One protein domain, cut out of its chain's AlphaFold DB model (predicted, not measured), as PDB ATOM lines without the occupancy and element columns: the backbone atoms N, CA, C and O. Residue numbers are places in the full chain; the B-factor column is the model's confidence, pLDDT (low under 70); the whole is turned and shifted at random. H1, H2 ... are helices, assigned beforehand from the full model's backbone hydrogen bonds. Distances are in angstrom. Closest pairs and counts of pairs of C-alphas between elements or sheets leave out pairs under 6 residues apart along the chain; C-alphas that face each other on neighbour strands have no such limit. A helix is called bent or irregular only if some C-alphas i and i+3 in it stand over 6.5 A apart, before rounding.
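AT A GLANCE: This is residues 88 to 166 of the 506 residues of the protein "DEHA2G22638p" of Debaryomyces hansenii (strain ATCC 36239 / CBS 767 / BCRC 21394 / JCM 1990 / NBRC 0083 / IGC 2968) (UniProt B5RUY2). A small helical hairpin, H1 and H2 folded back on each other, has a third helix, H3, sticking out from it as a straight arm. H3 starts at the side of H1, about halfway along it, and points away about perpendicular to it, with residues 155 to 166 standing free, while the long link before it, residues 124 to 151, swings out past the hairpin and returns along one side of it. The printed part has 79 residues with three named helices, in the order H1, H2, H3 along the chain, and no named strand; the class is all helix. By its radius of gyration of the C-alphas, 13.2 A, the whole is compact, yet its outline is elongated, with spans of 47 by 26 by 23 A, and the arm makes much of the length. Without the residues that stand free, the body spans 31 by 26 by 16 A.

HOW THE PARTS SIT: The printed part begins at Val 88, and its first named helix is H1, residues 96 to 110. A tight link of 3 residues joins it to H2, residues 114 to 123. H1 and H2 touch, with 8 pairs of C-alphas within 8 A. Their closest C-alphas are those of Leu 108 and Ala 117, 5.5 A apart. Their lines stand at a shallow tilt of 23 degrees and they run opposite ways, as a helical hairpin; their centres are 10.8 A apart. From H2 a long link of 28 residues leads to H3, residues 152 to 166. H2 and H3 are apart. H3 touches H1 with residues 152 to 154 alone, and H1 meets this touch with residues 103 to 107 alone; 5 pairs of C-alphas are within 8 A. The closest C-alphas of the two are those of Tyr 103 and Leu 153, 6.0 A apart. The lines of H1 and H3 stand about perpendicular, at 76 degrees, and their centres are 16.5 A apart. In H1, H2 and H3 every pair of backbone O of residue i and N of residue i+4 is within hydrogen-bond range.

IN THESE COORDINATES: Residues 88 to 95 come before H1 and belong to no named element. H1 runs from Ser 96, with its C-alpha at (52.064, 39.995, 27.639), to Ala 110, with its C-alpha at (34.244, 38.815, 38.585), and measures 20.9 A from first to last C-alpha. Along it x falls and z rises. H2 runs from Asp 114 to Glu 123, 14.2 A from first to last C-alpha, and along it x rises again, from the C-alpha of Asp 114 at (38.167, 34.148, 44.967). H3 runs from Phe 152 to Thr 166 over 21.4 A, and along it z falls, to the C-alpha of Thr 166 at (33.750, 30.691, 10.680). None of the three helices is bent or irregular.

THE WHOLE: The two C-alphas farthest apart are those of Asn 134, in the long link, and Thr 166, the last residue of H3, at 47.4 A. The first and last printed C-alphas, those of Val 88 and Thr 166, are 34.7 A apart. The printed part has no cut. The link from H2 to H3 is long, and the C-alphas of its residues 124 to 151 lie 8 to 20 A from the mean of all C-alphas. The mean pLDDT of the printed part is 80.0; it is 89 for H1, 87 for H2 and 78 for H3. The model's confidence is low, under 70, at 15 residues: 130 to 138, 147 to 150, and 165 to 166.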
ATOM      1  N   VAL A  88      45.654  44.777  41.551       84.94
ATOM      2  CA  VAL A  88      46.016  44.184  40.255       84.94
ATOM      3  C   VAL A  88      45.553  45.121  39.142       84.94
ATOM      4  O   VAL A  88      44.393  45.534  39.114       84.94
ATOM      5  N   SER A  89      46.454  45.463  38.222       86.25
ATOM      6  CA  SER A  89      46.151  46.341  37.088       86.25
ATOM      7  C   SER A  89      47.035  46.022  35.888       86.25
ATOM      8  O   SER A  89      48.188  45.606  36.045       86.25
ATOM      9  N   ASP A  90      46.505  46.257  34.690       86.06
ATOM     10  CA  ASP A  90      47.254  46.175  33.440       86.06
ATOM     11  C   ASP A  90      48.353  47.245  33.334       86.06
ATOM     12  O   ASP A  90      49.400  46.970  32.747       86.06
ATOM     13  N   GLU A  91      48.194  48.394  34.001       86.06
ATOM     14  CA  GLU A  91      49.222  49.445  34.123       86.06
ATOM     15  C   GLU A  91      50.554  48.927  34.718       86.06
ATOM     16  O   GLU A  91      51.623  49.475  34.438       86.06
ATOM     17  N   PHE A  92      50.523  47.853  35.521       85.25
ATOM     18  CA  PHE A  92      51.713  47.264  36.152       85.25
ATOM     19  C   PHE A  92      52.348  46.118  35.340       85.25
ATOM     20  O   PHE A  92      53.403  45.602  35.731       85.25
ATOM     21  N   ALA A  93      51.731  45.691  34.232       88.69
ATOM     22  CA  ALA A  93      52.196  44.561  33.433       88.69
ATOM     23  C   ALA A  93      53.450  44.914  32.612       88.69
ATOM     24  O   ALA A  93      53.444  45.828  31.790       88.69
ATOM     25  N   LYS A  94      54.535  44.148  32.792       88.75
ATOM     26  CA  LYS A  94      55.802  44.361  32.054       88.75
ATOM     27  C   LYS A  94      55.930  43.529  30.778       88.75
ATOM     28  O   LYS A  94      56.819  43.783  29.970       88.75
ATOM     29  N   ASP A  95      55.079  42.521  30.614       87.62
ATOM     30  CA  ASP A  95      55.044  41.632  29.457       87.62
ATOM     31  C   ASP A  95      53.611  41.121  29.204       87.62
ATOM     32  O   ASP A  95      52.712  41.285  30.034       87.62
ATOM     33  N   SER A  96      53.384  40.500  28.044       90.00
ATOM     34  CA  SER A  96      52.064  39.995  27.639       90.00
ATOM     35  C   SER A  96      51.546  38.837  28.500       90.00
ATOM     36  O   SER A  96      50.339  38.599  28.536       90.00
ATOM     37  N   HIS A  97      52.423  38.129  29.213       89.50
ATOM     38  CA  HIS A  97      52.044  37.057  30.128       89.50
ATOM     39  C   HIS A  97      51.537  37.632  31.459       89.50
ATOM     40  O   HIS A  97      50.505  37.196  31.958       89.50
ATOM     41  N   GLN A  98      52.192  38.664  31.996       90.38
ATOM     42  CA  GLN A  98      51.707  39.439  33.144       90.38
ATOM     43  C   GLN A  98      50.379  40.130  32.824       90.38
ATOM     44  O   GLN A  98      49.468  40.106  33.648       90.38
ATOM     45  N   LEU A  99      50.239  40.678  31.613       90.31
ATOM     46  CA  LEU A  99      48.988  41.272  31.141       90.31
ATOM     47  C   LEU A  99      47.852  40.234  31.119       90.31
ATOM     48  O   LEU A  99      46.786  40.472  31.680       90.31
ATOM     49  N   LEU A 100      48.101  39.049  30.551       90.88
ATOM     50  CA  LEU A 100      47.144  37.938  30.571       90.88
ATOM     51  C   LEU A 100      46.795  37.499  32.003       90.88
ATOM     52  O   LEU A 100      45.630  37.235  32.284       90.88
ATOM     53  N   LEU A 101      47.775  37.442  32.911       89.44
ATOM     54  CA  LEU A 101      47.543  37.115  34.321       89.44
ATOM     55  C   LEU A 101      46.683  38.167  35.040       89.44
ATOM     56  O   LEU A 101      45.872  37.789  35.881       89.44
ATOM     57  N   ALA A 102      46.818  39.453  34.701       90.38
ATOM     58  CA  ALA A 102      45.970  40.517  35.235       90.38
ATOM     59  C   ALA A 102      44.503  40.317  34.813       90.38
ATOM     60  O   ALA A 102      43.622  40.212  35.666       90.38
ATOM     61  N   TYR A 103      44.253  40.159  33.511       89.81
ATOM     62  CA  TYR A 103      42.909  39.909  32.972       89.81
ATOM     63  C   TYR A 103      42.320  38.554  33.415       89.81
ATOM     64  O   TYR A 103      41.106  38.421  33.569       89.81
ATOM     65  N   LEU A 104      43.157  37.546  33.681       90.62
ATOM     66  CA  LEU A 104      42.720  36.281  34.278       90.62
ATOM     67  C   LEU A 104      42.332  36.449  35.754       90.62
ATOM     68  O   LEU A 104      41.342  35.864  36.186       90.62
ATOM     69  N   TYR A 105      43.069  37.255  36.523       89.69
ATOM     70  CA  TYR A 105      42.718  37.576  37.907       89.69
ATOM     71  C   TYR A 105      41.372  38.313  37.995       89.69
ATOM     72  O   TYR A 105      40.509  37.912  38.777       89.69
ATOM     73  N   GLU A 106      41.158  39.321  37.139       89.06
ATOM     74  CA  GLU A 106      39.860  39.994  36.974       89.06
ATOM     75  C   GLU A 106      38.746  38.989  36.646       89.06
ATOM     76  O   GLU A 106      37.726  38.966  37.335       89.06
ATOM     77  N   TYR A 107      38.950  38.109  35.656       89.81
ATOM     78  CA  TYR A 107      37.979  37.066  35.306       89.81
ATOM     79  C   TYR A 107      37.613  36.174  36.499       89.81
ATOM     80  O   TYR A 107      36.430  35.911  36.733       89.81
ATOM     81  N   LEU A 108      38.600  35.726  37.279       89.81
ATOM     82  CA  LEU A 108      38.350  34.886  38.450       89.81
ATOM     83  C   LEU A 108      37.557  35.640  39.531       89.81
ATOM     84  O   LEU A 108      36.589  35.084  40.053       89.81
ATOM     85  N   ARG A 109      37.901  36.903  39.820       87.31
ATOM     86  CA  ARG A 109      37.195  37.740  40.811       87.31
ATOM     87  C   ARG A 109      35.768  38.075  40.377       87.31
ATOM     88  O   ARG A 109      34.839  37.862  41.152       87.31
ATOM     89  N   ALA A 110      35.566  38.497  39.129       84.75
ATOM     90  CA  ALA A 110      34.244  38.815  38.585       84.75
ATOM     91  C   ALA A 110      33.284  37.607  38.579       84.75
ATOM     92  O   ALA A 110      32.072  37.775  38.697       84.75
ATOM     93  N   ASN A 111      33.818  36.383  38.491       85.44
ATOM     94  CA  ASN A 111      33.047  35.136  38.561       85.44
ATOM     95  C   ASN A 111      32.959  34.531  39.981       85.44
ATOM     96  O   ASN A 111      32.480  33.407  40.132       85.44
ATOM     97  N   GLY A 112      33.420  35.235  41.024       87.06
ATOM     98  CA  GLY A 112      33.369  34.765  42.418       87.06
ATOM     99  C   GLY A 112      34.293  33.581  42.734       87.06
ATOM    100  O   GLY A 112      34.067  32.852  43.699       87.06
ATOM    101  N   MET A 113      35.331  33.353  41.924       88.31
ATOM    102  CA  MET A 113      36.342  32.307  42.131       88.31
ATOM    103  C   MET A 113      37.518  32.835  42.968       88.31
ATOM    104  O   MET A 113      38.681  32.730  42.573       88.31
ATOM    105  N   ASP A 114      37.208  33.411  44.132       87.25
ATOM    106  CA  ASP A 114      38.167  34.148  44.967       87.25
ATOM    107  C   ASP A 114      39.380  33.309  45.382       87.25
ATOM    108  O   ASP A 114      40.512  33.772  45.288       87.25
ATOM    109  N   GLU A 115      39.177  32.052  45.774       85.44
ATOM    110  CA  GLU A 115      40.276  31.163  46.172       85.44
ATOM    111  C   GLU A 115      41.209  30.837  44.995       85.44
ATOM    112  O   GLU A 115      42.427  30.828  45.154       85.44
ATOM    113  N   SER A 116      40.672  30.665  43.781       91.69
ATOM    114  CA  SER A 116      41.497  30.505  42.577       91.69
ATOM    115  C   SER A 116      42.230  31.796  42.211       91.69
ATOM    116  O   SER A 116      43.375  31.738  41.766       91.69
ATOM    117  N   ALA A 117      41.609  32.959  42.431       88.56
ATOM    118  CA  ALA A 117      42.251  34.256  42.243       88.56
ATOM    119  C   ALA A 117      43.411  34.463  43.240       88.56
ATOM    120  O   ALA A 117      44.480  34.928  42.845       88.56
ATOM    121  N   LYS A 118      43.250  34.049  44.506       85.75
ATOM    122  CA  LYS A 118      44.319  34.049  45.522       85.75
ATOM    123  C   LYS A 118      45.454  33.090  45.164       85.75
ATOM    124  O   LYS A 118      46.610  33.503  45.188       85.75
ATOM    125  N   SER A 119      45.151  31.848  44.773       87.75
ATOM    126  CA  SER A 119      46.169  30.908  44.273       87.75
ATOM    127  C   SER A 119      46.943  31.493  43.091       87.75
ATOM    128  O   SER A 119      48.166  31.388  43.058       87.75
ATOM    129  N   LEU A 120      46.268  32.191  42.168       89.62
ATOM    130  CA  LEU A 120      46.925  32.855  41.042       89.62
ATOM    131  C   LEU A 120      47.892  33.968  41.486       89.62
ATOM    132  O   LEU A 120      48.949  34.102  40.878       89.62
ATOM    133  N   LEU A 121      47.577  34.727  42.545       86.56
ATOM    134  CA  LEU A 121      48.488  35.730  43.130       86.56
ATOM    135  C   LEU A 121      49.711  35.109  43.824       86.56
ATOM    136  O   LEU A 121      50.765  35.740  43.875       86.56
ATOM    137  N   ILE A 122      49.576  33.896  44.368       83.31
ATOM    138  CA  ILE A 122      50.648  33.183  45.083       83.31
ATOM    139  C   ILE A 122      51.575  32.446  44.104       83.31
ATOM    140  O   ILE A 122      52.797  32.475  44.258       83.31
ATOM    141  N   GLU A 123      51.004  31.768  43.107       85.56
ATOM    142  CA  GLU A 123      51.731  30.928  42.145       85.56
ATOM    143  C   GLU A 123      52.193  31.712  40.904       85.56
ATOM    144  O   GLU A 123      53.229  31.407  40.305       85.56
ATOM    145  N   GLY A 124      51.416  32.715  40.495       80.69
ATOM    146  CA  GLY A 124      51.634  33.506  39.291       80.69
ATOM    147  C   GLY A 124      52.386  34.809  39.553       80.69
ATOM    148  O   GLY A 124      52.255  35.451  40.589       80.69
ATOM    149  N   LYS A 125      53.133  35.272  38.546       84.12
ATOM    150  CA  LYS A 125      53.730  36.619  38.536       84.12
ATOM    151  C   LYS A 125      52.682  37.663  38.135       84.12
ATOM    152  O   LYS A 125      52.810  38.289  37.087       84.12
ATOM    153  N   VAL A 126      51.614  37.789  38.920       83.56
ATOM    154  CA  VAL A 126      50.525  38.740  38.644       83.56
ATOM    155  C   VAL A 126      51.030  40.172  38.885       83.56
ATOM    156  O   VAL A 126      51.630  40.437  39.932       83.56
ATOM    157  N   PRO A 127      50.830  41.107  37.939       84.19
ATOM    158  CA  PRO A 127      51.319  42.471  38.080       84.19
ATOM    159  C   PRO A 127      50.489  43.233  39.120       84.19
ATOM    160  O   PRO A 127      49.268  43.344  39.019       84.19
ATOM    161  N   THR A 128      51.166  43.726  40.155       83.38
ATOM    162  CA  THR A 128      50.548  44.263  41.372       83.38
ATOM    163  C   THR A 128      51.283  45.501  41.872       83.38
ATOM    164  O   THR A 128      52.501  45.625  41.705       83.38
ATOM    165  N   ASN A 129      50.561  46.406  42.536       80.25
ATOM    166  CA  ASN A 129      51.134  47.620  43.127       80.25
ATOM    167  C   ASN A 129      51.904  47.351  44.440       80.25
ATOM    168  O   ASN A 129      51.506  47.807  45.508       80.25
ATOM    169  N   GLY A 130      53.004  46.596  44.372       66.44
ATOM    170  CA  GLY A 130      53.938  46.435  45.496       66.44
ATOM    171  C   GLY A 130      53.617  45.329  46.509       66.44
ATOM    172  O   GLY A 130      54.296  45.259  47.533       66.44
ATOM    173  N   LEU A 131      52.658  44.442  46.215       65.25
ATOM    174  CA  LEU A 131      52.362  43.248  47.021       65.25
ATOM    175  C   LEU A 131      53.637  42.431  47.284       65.25
ATOM    176  O   LEU A 131      54.214  41.832  46.374       65.25
ATOM    177  N   SER A 132      54.063  42.370  48.547       57.50
ATOM    178  CA  SER A 132      55.080  41.408  48.984       57.50
ATOM    179  C   SER A 132      54.447  40.057  49.298       57.50
ATOM    180  O   SER A 132      53.335  39.979  49.812       57.50
ATOM    181  N   THR A 133      55.200  38.978  49.075       55.69
ATOM    182  CA  THR A 133      54.766  37.567  49.196       55.69
ATOM    183  C   THR A 133      54.338  37.108  50.603       55.69
ATOM    184  O   THR A 133      54.125  35.919  50.811       55.69
ATOM    185  N   ASN A 134      54.252  38.021  51.574       51.50
ATOM    186  CA  ASN A 134      53.853  37.780  52.966       51.50
ATOM    187  C   ASN A 134      52.590  38.565  53.376       51.50
ATOM    188  O   ASN A 134      52.180  38.490  54.534       51.50
ATOM    189  N   GLU A 135      51.989  39.348  52.475       62.25
ATOM    190  CA  GLU A 135      50.772  40.107  52.780       62.25
ATOM    191  C   GLU A 135      49.496  39.287  52.554       62.25
ATOM    192  O   GLU A 135      49.482  38.282  51.841       62.25
ATOM    193  N   LYS A 136      48.398  39.702  53.194       64.12
ATOM    194  CA  LYS A 136      47.114  39.004  53.090       64.12
ATOM    195  C   LYS A 136      46.470  39.275  51.731       64.12
ATOM    196  O   LYS A 136      46.012  40.384  51.474       64.12
ATOM    197  N   PHE A 137      46.355  38.235  50.912       69.44
ATOM    198  CA  PHE A 137      45.708  38.279  49.595       69.44
ATOM    199  C   PHE A 137      44.165  38.357  49.644       69.44
ATOM    200  O   PHE A 137      43.516  38.275  48.605       69.44
ATOM    201  N   ASP A 138      43.565  38.487  50.832       65.75
ATOM    202  CA  ASP A 138      42.108  38.436  51.031       65.75
ATOM    203  C   ASP A 138      41.353  39.686  50.546       65.75
ATOM    204  O   ASP A 138      40.173  39.579  50.220       65.75
ATOM    205  N   ASP A 139      42.017  40.845  50.478       72.06
ATOM    206  CA  ASP A 139      41.423  42.130  50.068       72.06
ATOM    207  C   ASP A 139      42.295  42.823  49.008       72.06
ATOM    208  O   ASP A 139      42.787  43.939  49.174       72.06
ATOM    209  N   VAL A 140      42.564  42.084  47.927       80.00
ATOM    210  CA  VAL A 140      43.218  42.611  46.725       80.00
ATOM    211  C   VAL A 140      42.132  43.067  45.752       80.00
ATOM    212  O   VAL A 140      41.233  42.302  45.379       80.00
ATOM    213  N   ASP A 141      42.204  44.342  45.393       80.12
ATOM    214  CA  ASP A 141      41.289  45.006  44.468       80.12
ATOM    215  C   ASP A 141      41.807  44.845  43.025       80.12
ATOM    216  O   ASP A 141      42.974  44.486  42.804       80.12
ATOM    217  N   TYR A 142      40.976  45.128  42.024       83.12
ATOM    218  CA  TYR A 142      41.413  45.141  40.624       83.12
ATOM    219  C   TYR A 142      40.902  46.368  39.872       83.12
ATOM    220  O   TYR A 142      39.797  46.853  40.096       83.12
ATOM    221  N   LYS A 143      41.731  46.870  38.956       84.44
ATOM    222  CA  LYS A 143      41.384  47.970  38.054       84.44
ATOM    223  C   LYS A 143      42.105  47.763  36.730       84.44
ATOM    224  O   LYS A 143      43.321  47.940  36.666       84.44
ATOM    225  N   MET A 144      41.363  47.437  35.681       82.62
ATOM    226  CA  MET A 144      41.891  47.447  34.316       82.62
ATOM    227  C   MET A 144      41.659  48.811  33.671       82.62
ATOM    228  O   MET A 144      40.760  49.552  34.063       82.62
ATOM    229  N   SER A 145      42.467  49.144  32.669       76.56
ATOM    230  CA  SER A 145      42.320  50.381  31.890       76.56
ATOM    231  C   SER A 145      41.121  50.346  30.927       76.56
ATOM    232  O   SER A 145      40.784  51.357  30.311       76.56
ATOM    233  N   LEU A 146      40.488  49.178  30.772       71.06
ATOM    234  CA  LEU A 146      39.325  48.937  29.926       71.06
ATOM    235  C   LEU A 146      38.072  48.740  30.792       71.06
ATOM    236  O   LEU A 146      37.815  47.637  31.264       71.06
ATOM    237  N   ASP A 147      37.251  49.786  30.923       58.38
ATOM    238  CA  ASP A 147      35.954  49.755  31.626       58.38
ATOM    239  C   ASP A 147      34.898  48.941  30.840       58.38
ATOM    240  O   ASP A 147      33.996  49.501  30.213       58.38
ATOM    241  N   HIS A 148      35.026  47.612  30.821       57.91
ATOM    242  CA  HIS A 148      34.054  46.698  30.204       57.91
ATOM    243  C   HIS A 148      33.333  45.924  31.314       57.91
ATOM    244  O   HIS A 148      33.963  45.361  32.206       57.91
ATOM    245  N   SER A 149      31.996  45.935  31.295       54.34
ATOM    246  CA  SER A 149      31.178  45.294  32.338       54.34
ATOM    247  C   SER A 149      31.275  43.770  32.322       54.34
ATOM    248  O   SER A 149      31.103  43.136  33.361       54.34
ATOM    249  N   ASP A 150      31.555  43.206  31.148       60.84
ATOM    250  CA  ASP A 150      31.974  41.826  30.979       60.84
ATOM    251  C   ASP A 150      33.499  41.814  30.840       60.84
ATOM    252  O   ASP A 150      34.077  42.581  30.072       60.84
ATOM    253  N   THR A 151      34.165  40.948  31.604       71.75
ATOM    254  CA  THR A 151      35.633  40.901  31.682       71.75
ATOM    255  C   THR A 151      36.256  40.772  30.293       71.75
ATOM    256  O   THR A 151      35.894  39.847  29.558       71.75
ATOM    257  N   PHE A 152      37.224  41.629  29.951       82.62
ATOM    258  CA  PHE A 152      37.822  41.708  28.607       82.62
ATOM    259  C   PHE A 152      38.254  40.336  28.053       82.62
ATOM    260  O   PHE A 152      38.052  40.028  26.875       82.62
ATOM    261  N   LEU A 153      38.791  39.473  28.922       84.25
ATOM    262  CA  LEU A 153      39.212  38.116  28.571       84.25
ATOM    263  C   LEU A 153      38.068  37.262  27.990       84.25
ATOM    264  O   LEU A 153      38.300  36.488  27.062       84.25
ATOM    265  N   LEU A 154      36.843  37.410  28.503       81.94
ATOM    266  CA  LEU A 154      35.660  36.673  28.055       81.94
ATOM    267  C   LEU A 154      35.171  37.160  26.683       81.94
ATOM    268  O   LEU A 154      34.867  36.331  25.823       81.94
ATOM    269  N   GLU A 155      35.135  38.475  26.451       81.75
ATOM    270  CA  GLU A 155      34.771  39.050  25.147       81.75
ATOM    271  C   GLU A 155      35.788  38.669  24.062       81.75
ATOM    272  O   GLU A 155      35.421  38.204  22.975       81.75
ATOM    273  N   TRP A 156      37.080  38.798  24.376       86.25
ATOM    274  CA  TRP A 156      38.176  38.429  23.484       86.25
ATOM    275  C   TRP A 156      38.164  36.930  23.155       86.25
ATOM    276  O   TRP A 156      38.246  36.546  21.984       86.25
ATOM    277  N   TRP A 157      37.975  36.073  24.163       84.06
ATOM    278  CA  TRP A 157      37.874  34.626  23.972       84.06
ATOM    279  C   TRP A 157      36.644  34.234  23.142       84.06
ATOM    280  O   TRP A 157      36.750  33.427  22.215       84.06
ATOM    281  N   SER A 158      35.490  34.854  23.401       77.94
ATOM    282  CA  SER A 158      34.253  34.625  22.639       77.94
ATOM    283  C   SER A 158      34.387  35.068  21.177       77.94
ATOM    284  O   SER A 158      33.890  34.396  20.266       77.94
ATOM    285  N   SER A 159      35.121  36.157  20.936       79.31
ATOM    286  CA  SER A 159      35.451  36.651  19.595       79.31
ATOM    287  C   SER A 159      36.352  35.671  18.838       79.31
ATOM    288  O   SER A 159      36.055  35.321  17.692       79.31
ATOM    289  N   LEU A 160      37.405  35.150  19.484       83.12
ATOM    290  CA  LEU A 160      38.254  34.100  18.909       83.12
ATOM    291  C   LEU A 160      37.466  32.826  18.591       83.12
ATOM    292  O   LEU A 160      37.626  32.268  17.504       83.12
ATOM    293  N   TRP A 161      36.589  32.389  19.497       76.69
ATOM    294  CA  TRP A 161      35.776  31.187  19.305       76.69
ATOM    295  C   TRP A 161      34.802  31.324  18.127       76.69
ATOM    296  O   TRP A 161      34.679  30.425  17.289       76.69
ATOM    297  N   THR A 162      34.167  32.492  18.006       75.50
ATOM    298  CA  THR A 162      33.281  32.829  16.882       75.50
ATOM    299  C   THR A 162      34.059  32.875  15.566       75.50
ATOM    300  O   THR A 162      33.627  32.299  14.564       75.50
ATOM    301  N   MET A 163      35.249  33.482  15.559       71.94
ATOM    302  CA  MET A 163      36.114  33.499  14.379       71.94
ATOM    303  C   MET A 163      36.556  32.082  13.980       71.94
ATOM    304  O   MET A 163      36.435  31.722  12.808       71.94
ATOM    305  N   GLN A 164      36.976  31.243  14.932       71.75
ATOM    306  CA  GLN A 164      37.334  29.840  14.690       71.75
ATOM    307  C   GLN A 164      36.175  29.046  14.063       71.75
ATOM    308  O   GLN A 164      36.396  28.298  13.107       71.75
ATOM    309  N   ALA A 165      34.940  29.256  14.536       63.53
ATOM    310  CA  ALA A 165      33.741  28.643  13.965       63.53
ATOM    311  C   ALA A 165      33.534  29.003  12.480       63.53
ATOM    312  O   ALA A 165      33.126  28.149  11.692       63.53
ATOM    313  N   THR A 166      33.836  30.248  12.088       66.38
ATOM    314  CA  THR A 166      33.750  30.691  10.680       66.38
ATOM    315  C   THR A 166      34.926  30.216   9.824       66.38
ATOM    316  O   THR A 166      34.736  29.917   8.646       66.38
TER     317      THR A 166